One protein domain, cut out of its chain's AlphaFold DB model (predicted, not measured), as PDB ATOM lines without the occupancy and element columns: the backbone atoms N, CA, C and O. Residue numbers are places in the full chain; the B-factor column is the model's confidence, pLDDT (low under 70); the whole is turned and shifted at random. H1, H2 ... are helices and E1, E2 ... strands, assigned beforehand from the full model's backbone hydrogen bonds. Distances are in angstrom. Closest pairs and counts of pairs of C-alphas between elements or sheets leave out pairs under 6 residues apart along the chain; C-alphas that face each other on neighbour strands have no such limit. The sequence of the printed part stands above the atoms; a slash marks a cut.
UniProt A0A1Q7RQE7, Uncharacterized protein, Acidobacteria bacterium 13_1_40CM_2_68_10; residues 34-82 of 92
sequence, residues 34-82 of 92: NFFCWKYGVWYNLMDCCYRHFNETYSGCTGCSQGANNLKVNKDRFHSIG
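Overview. This is residues 34 to 82 of the 92 residues of an uncharacterized protein of Acidobacteria bacterium 13_1_40CM_2_68_10 (UniProt A0A1Q7RQE7). A small, compact body of three helices has H1 in its middle, with H2 packed across it and H3 turning off at a corner from the end of H2. A short two-stranded hairpin, E1 and E2, lies near the beginning of H1, and the hairpin and H3 make the two ends of the longest axis. The printed part has 49 residues, with the order E1, E2, H1, H2, H3 along it; the sheet E1 - E2 is antiparallel and the class is mostly helix. The radius of gyration of the C-alphas is 9.8 A, and the C-alphas span 27 by 21 by 15 A.

Along the chain. The strand E1 takes residues 35 to 37, beginning with C-alpha 35 at (190.581, 131.223, 188.862). The strand E2 takes residues 42 to 44. The helix H1 follows at residues 46 to 54, 12.6 A from first to last C-alpha, with C-alpha 46 at (193.439, 128.716, 185.611). The helix H2, residues 65 to 73, measures 12.2 A. The helix H3, residues 75 to 82, measures 10.5 A and ends with C-alpha 82 at (199.944, 119.733, 176.893).

Arrangement. E1 and E2 form a hairpin, antiparallel with 145 degrees between their directions. The C-alphas of Phe 36 and Trp 43 face each other at 4.5 A. N 35 and O 44 are within hydrogen-bond range at 3.0 A, as are N 37 and O 42 at 2.9 A. The closest C-alphas of E1 and H1 are those of Phe 35 and Leu 46, 5.0 A apart. H1 and H2 touch, the closest C-alphas being those of Cys 50 and Leu 71 at 4.8 A. Their lines are about perpendicular at 72 degrees, only just past a steep tilt. H1 and H3 only just touch, with 3 pairs of C-alphas within 8 A. The closest of these are the C-alphas of Met 47 and Phe 78, 6.5 A apart, and the lines are about perpendicular at 90 degrees. H2 and H3 are close but not clearly touching, with the C-alphas of Leu 71 and Phe 78 closest at 7.3 A; their lines are about perpendicular at 86 degrees. H3 is apart from E1 and from E2, and H2 is apart from E2. In H1, H2 and H3 every O i to N i+4 pair is within hydrogen-bond range.

Size, cuts and confidence. The two C-alphas farthest apart are those of Gly 41 and Ser 80, at 27.5 A. The printed part has no cut. The links E1 to E2, E2 to H1 and H2 to H3 are tight, and the link H1 to H2, with 10 residues, is short. The mean pLDDT of the printed part is 91.4, and of its residues Gly 82 alone is under 70.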
ATOM      1  N   ASN A  34     189.904 127.425 190.511       95.06
ATOM      2  CA  ASN A  34     190.993 128.158 191.157       95.06
ATOM      3  C   ASN A  34     191.257 129.531 190.518       95.06
ATOM      4  O   ASN A  34     192.195 130.216 190.921       95.06
ATOM      5  N   PHE A  35     190.437 129.949 189.553       95.00
ATOM      6  CA  PHE A  35     190.581 131.223 188.862       95.00
ATOM      7  C   PHE A  35     189.222 131.869 188.569       95.00
ATOM      8  O   PHE A  35     188.277 131.199 188.151       95.00
ATOM      9  N   PHE A  36     189.143 133.191 188.754       93.88
ATOM     10  CA  PHE A  36     187.995 134.007 188.363       93.88
ATOM     11  C   PHE A  36     188.333 134.875 187.148       93.88
ATOM     12  O   PHE A  36     189.272 135.677 187.162       93.88
ATOM     13  N   CYS A  37     187.540 134.750 186.089       92.31
ATOM     14  CA  CYS A  37     187.696 135.564 184.892       92.31
ATOM     15  C   CYS A  37     186.860 136.839 184.988       92.31
ATOM     16  O   CYS A  37     185.637 136.787 184.873       92.31
ATOM     17  N   TRP A  38     187.515 137.996 185.092       89.44
ATOM     18  CA  TRP A  38     186.853 139.300 185.165       89.44
ATOM     19  C   TRP A  38     186.118 139.659 183.874       89.44
ATOM     20  O   TRP A  38     185.089 140.331 183.917       89.44
ATOM     21  N   LYS A  39     186.609 139.191 182.720       88.69
ATOM     22  CA  LYS A  39     185.970 139.461 181.425       88.69
ATOM     23  C   LYS A  39     184.569 138.856 181.331       88.69
ATOM     24  O   LYS A  39     183.638 139.524 180.884       88.69
ATOM     25  N   TYR A  40     184.427 137.599 181.738       88.25
ATOM     26  CA  TYR A  40     183.172 136.858 181.601       88.25
ATOM     27  C   TYR A  40     182.378 136.760 182.908       88.25
ATOM     28  O   TYR A  40     181.174 136.518 182.844       88.25
ATOM     29  N   GLY A  41     182.998 137.042 184.057       90.06
ATOM     30  CA  GLY A  41     182.375 136.974 185.380       90.06
ATOM     31  C   GLY A  41     182.066 135.540 185.799       90.06
ATOM     32  O   GLY A  41     180.947 135.264 186.213       90.06
ATOM     33  N   VAL A  42     183.014 134.620 185.600       90.62
ATOM     34  CA  VAL A  42     182.835 133.181 185.862       90.62
ATOM     35  C   VAL A  42     184.074 132.578 186.523       90.62
ATOM     36  O   VAL A  42     185.203 133.004 186.254       90.62
ATOM     37  N   TRP A  43     183.851 131.566 187.360       93.00
ATOM     38  CA  TRP A  43     184.892 130.741 187.973       93.00
ATOM     39  C   TRP A  43     185.190 129.512 187.114       93.00
ATOM     40  O   TRP A  43     184.264 128.826 186.689       93.00
ATOM     41  N   TYR A  44     186.468 129.220 186.877       92.62
ATOM     42  CA  TYR A  44     186.926 127.995 186.209       92.62
ATOM     43  C   TYR A  44     188.411 127.722 186.522       92.62
ATOM     44  O   TYR A  44     189.011 128.372 187.383       92.62
ATOM     45  N   ASN A  45     189.011 126.719 185.875       94.12
ATOM     46  CA  ASN A  45     190.414 126.360 186.076       94.12
ATOM     47  C   ASN A  45     191.372 127.369 185.406       94.12
ATOM     48  O   ASN A  45     191.228 127.703 184.234       94.12
ATOM     49  N   LEU A  46     192.410 127.806 186.116       95.06
ATOM     50  CA  LEU A  46     193.439 128.716 185.611       95.06
ATOM     51  C   LEU A  46     194.066 128.233 184.294       95.06
ATOM     52  O   LEU A  46     194.284 129.034 183.386       95.06
ATOM     53  N   MET A  47     194.315 126.930 184.166       94.88
ATOM     54  CA  MET A  47     194.917 126.352 182.964       94.88
ATOM     55  C   MET A  47     193.965 126.376 181.768       94.88
ATOM     56  O   MET A  47     194.426 126.498 180.637       94.88
ATOM     57  N   ASP A  48     192.651 126.361 182.007       93.06
ATOM     58  CA  ASP A  48     191.652 126.597 180.962       93.06
ATOM     59  C   ASP A  48     191.702 128.063 180.482       93.06
ATOM     60  O   ASP A  48     191.555 128.334 179.296       93.06
ATOM     61  N   CYS A  49     192.043 129.029 181.350       94.56
ATOM     62  CA  CYS A  49     192.277 130.420 180.920       94.56
ATOM     63  C   CYS A  49     193.463 130.510 179.952       94.56
ATOM     64  O   CYS A  49     193.359 131.133 178.892       94.56
ATOM     65  N   CYS A  50     194.571 129.848 180.305       94.81
ATOM     66  CA  CYS A  50     195.755 129.742 179.454       94.81
ATOM     67  C   CYS A  50     195.413 129.075 178.116       94.81
ATOM     68  O   CYS A  50     195.756 129.608 177.063       94.81
ATOM     69  N   TYR A  51     194.679 127.958 178.156       93.25
ATOM     70  CA  TYR A  51     194.245 127.223 176.971       93.25
ATOM     71  C   TYR A  51     193.388 128.084 176.040       93.25
ATOM     72  O   TYR A  51     193.675 128.159 174.846       93.25
ATOM     73  N   ARG A  52     192.370 128.764 176.574       92.69
ATOM     74  CA  ARG A  52     191.456 129.610 175.792       92.69
ATOM     75  C   ARG A  52     192.155 130.806 175.160       92.69
ATOM     76  O   ARG A  52     191.804 131.192 174.049       92.69
ATOM     77  N   HIS A  53     193.127 131.393 175.859       94.12
ATOM     78  CA  HIS A  53     193.947 132.469 175.312       94.12
ATOM     79  C   HIS A  53     194.884 131.958 174.210       94.12
ATOM     80  O   HIS A  53     194.889 132.527 173.126       94.12
ATOM     81  N   PHE A  54     195.612 130.866 174.462       92.75
ATOM     82  CA  PHE A  54     196.562 130.284 173.508       92.75
ATOM     83  C   PHE A  54     195.888 129.773 172.228       92.75
ATOM     84  O   PHE A  54     196.431 129.923 171.141       92.75
ATOM     85  N   ASN A  55     194.703 129.170 172.353       91.06
ATOM     86  CA  ASN A  55     193.952 128.608 171.228       91.06
ATOM     87  C   ASN A  55     192.907 129.571 170.652       91.06
ATOM     88  O   ASN A  55     192.143 129.155 169.783       91.06
ATOM     89  N   GLU A  56     192.824 130.801 171.166       91.69
ATOM     90  CA  GLU A  56     191.869 131.819 170.710       91.69
ATOM     91  C   GLU A  56     190.417 131.308 170.655       91.69
ATOM     92  O   GLU A  56     189.646 131.629 169.754       91.69
ATOM     93  N   THR A  57     190.017 130.485 171.630       86.88
ATOM     94  CA  THR A  57     188.758 129.713 171.559       86.88
ATOM     95  C   THR A  57     187.507 130.591 171.486       86.88
ATOM     96  O   THR A  57     186.452 130.132 171.060       86.88
ATOM     97  N   TYR A  58     187.607 131.839 171.946       85.94
ATOM     98  CA  TYR A  58     186.568 132.857 171.826       85.94
ATOM     99  C   TYR A  58     187.212 134.166 171.389       85.94
ATOM    100  O   TYR A  58     188.300 134.504 171.855       85.94
ATOM    101  N   SER A  59     186.483 134.965 170.609       86.12
ATOM    102  CA  SER A  59     186.925 136.297 170.166       86.12
ATOM    103  C   SER A  59     187.355 137.207 171.322       86.12
ATOM    104  O   SER A  59     188.239 138.043 171.178       86.12
ATOM    105  N   GLY A  60     186.757 137.031 172.504       87.62
ATOM    106  CA  GLY A  60     187.133 137.780 173.697       87.62
ATOM    107  C   GLY A  60     188.383 137.266 174.426       87.62
ATOM    108  O   GLY A  60     188.895 137.982 175.288       87.62
ATOM    109  N   CYS A  61     188.880 136.072 174.116       89.81
ATOM    110  CA  CYS A  61     190.095 135.512 174.710       89.81
ATOM    111  C   CYS A  61     191.360 135.942 173.953       89.81
ATOM    112  O   CYS A  61     192.412 136.106 174.584       89.81
ATOM    113  N   THR A  62     191.252 136.203 172.648       87.25
ATOM    114  CA  THR A  62     192.321 136.802 171.840       87.25
ATOM    115  C   THR A  62     192.691 138.175 172.408       87.25
ATOM    116  O   THR A  62     191.826 139.015 172.657       87.25
ATOM    117  N   GLY A  63     193.975 138.385 172.713       85.94
ATOM    118  CA  GLY A  63     194.464 139.642 173.300       85.94
ATOM    119  C   GLY A  63     193.964 139.956 174.722       85.94
ATOM    120  O   GLY A  63     194.141 141.074 175.204       85.94
ATOM    121  N   CYS A  64     193.334 139.007 175.423       94.00
ATOM    122  CA  CYS A  64     192.908 139.217 176.808       94.00
ATOM    123  C   CYS A  64     194.121 139.347 177.743       94.00
ATOM    124  O   CYS A  64     194.917 138.418 177.851       94.00
ATOM    125  N   SER A  65     194.220 140.456 178.484       94.69
ATOM    126  CA  SER A  65     195.325 140.710 179.422       94.69
ATOM    127  C   SER A  65     195.430 139.665 180.538       94.69
ATOM    128  O   SER A  65     196.535 139.240 180.870       94.69
ATOM    129  N   GLN A  66     194.295 139.201 181.081       94.38
ATOM    130  CA  GLN A  66     194.286 138.105 182.058       94.38
ATOM    131  C   GLN A  66     194.848 136.817 181.451       94.38
ATOM    132  O   GLN A  66     195.694 136.176 182.061       94.38
ATOM    133  N   GLY A  67     194.404 136.467 180.240       95.12
ATOM    134  CA  GLY A  67     194.873 135.283 179.524       95.12
ATOM    135  C   GLY A  67     196.369 135.341 179.216       95.12
ATOM    136  O   GLY A  67     197.089 134.394 179.516       95.12
ATOM    137  N   ALA A  68     196.846 136.476 178.699       95.81
ATOM    138  CA  ALA A  68     198.251 136.693 178.364       95.81
ATOM    139  C   ALA A  68     199.163 136.597 179.595       95.81
ATOM    140  O   ALA A  68     200.202 135.939 179.552       95.81
ATOM    141  N   ASN A  69     198.764 137.216 180.710       96.75
ATOM    142  CA  ASN A  69     199.535 137.158 181.949       96.75
ATOM    143  C   ASN A  69     199.528 135.742 182.545       96.75
ATOM    144  O   ASN A  69     200.586 135.191 182.841       96.75
ATOM    145  N   ASN A  70     198.355 135.105 182.627       96.19
ATOM    146  CA  ASN A  70     198.238 133.737 183.127       96.19
ATOM    147  C   ASN A  70     199.098 132.764 182.316       96.19
ATOM    148  O   ASN A  70     199.829 131.971 182.910       96.19
ATOM    149  N   LEU A  71     199.059 132.858 180.982       95.12
ATOM    150  CA  LEU A  71     199.873 132.026 180.101       95.12
ATOM    151  C   LEU A  71     201.369 132.300 180.288       95.12
ATOM    152  O   LEU A  71     202.149 131.356 180.341       95.12
ATOM    153  N   LYS A  72     201.772 133.569 180.434       95.44
ATOM    154  CA  LYS A  72     203.169 133.945 180.688       95.44
ATOM    155  C   LYS A  72     203.691 133.341 181.994       95.44
ATOM    156  O   LYS A  72     204.776 132.771 182.001       95.44
ATOM    157  N   VAL A  73     202.931 133.464 183.082       96.81
ATOM    158  CA  VAL A  73     203.341 133.006 184.422       96.81
ATOM    159  C   VAL A  73     203.275 131.484 184.555       96.81
ATOM    160  O   VAL A  73     204.086 130.894 185.257       96.81
ATOM    161  N   ASN A  74     202.335 130.828 183.870       95.19
ATOM    162  CA  ASN A  74     202.107 129.384 183.983       95.19
ATOM    163  C   ASN A  74     202.590 128.616 182.750       95.19
ATOM    164  O   ASN A  74     202.092 127.522 182.490       95.19
ATOM    165  N   LYS A  75     203.529 129.174 181.978       92.94
ATOM    166  CA  LYS A  75     203.965 128.609 180.696       92.94
ATOM    167  C   LYS A  75     204.453 127.165 180.839       92.94
ATOM    168  O   LYS A  75     203.982 126.290 180.117       92.94
ATOM    169  N   ASP A  76     205.315 126.901 181.815       92.44
ATOM    170  CA  ASP A  76     205.884 125.563 182.027       92.44
ATOM    171  C   ASP A  76     204.807 124.555 182.444       92.44
ATOM    172  O   ASP A  76     204.715 123.461 181.888       92.44
ATOM    173  N   ARG A  77     203.915 124.961 183.356       92.25
ATOM    174  CA  ARG A  77     202.759 124.155 183.776       92.25
ATOM    175  C   ARG A  77     201.773 123.911 182.630       92.25
ATOM    176  O   ARG A  77     201.149 122.858 182.561       92.25
ATOM    177  N   PHE A  78     201.592 124.884 181.744       91.81
ATOM    178  CA  PHE A  78     200.724 124.761 180.576       91.81
ATOM    179  C   PHE A  78     201.267 123.733 179.590       91.81
ATOM    180  O   PHE A  78     200.526 122.850 179.160       91.81
ATOM    181  N   HIS A  79     202.565 123.796 179.294       87.69
ATOM    182  CA  HIS A  79     203.206 122.825 178.415       87.69
ATOM    183  C   HIS A  79     203.277 121.424 179.031       87.69
ATOM    184  O   HIS A  79     203.076 120.455 178.305       87.69
ATOM    185  N   SER A  80     203.465 121.296 180.351       87.50
ATOM    186  CA  SER A  80     203.486 119.979 181.004       87.50
ATOM    187  C   SER A  80     202.132 119.261 180.953       87.50
ATOM    188  O   SER A  80     202.093 118.038 180.844       87.50
ATOM    189  N   ILE A  81     201.023 120.008 180.955       81.00
ATOM    190  CA  ILE A  81     199.669 119.464 180.746       81.00
ATOM    191  C   ILE A  81     199.416 119.155 179.258       81.00
ATOM    192  O   ILE A  81     198.656 118.244 178.931       81.00
ATOM    193  N   GLY A  82     200.078 119.878 178.347       62.72
ATOM    194  CA  GLY A  82     199.944 119.733 176.893       62.72
ATOM    195  C   GLY A  82     200.368 118.373 176.327       62.72
ATOM    196  O   GLY A  82     199.930 118.022 175.233       62.72
TER     197      GLY A  82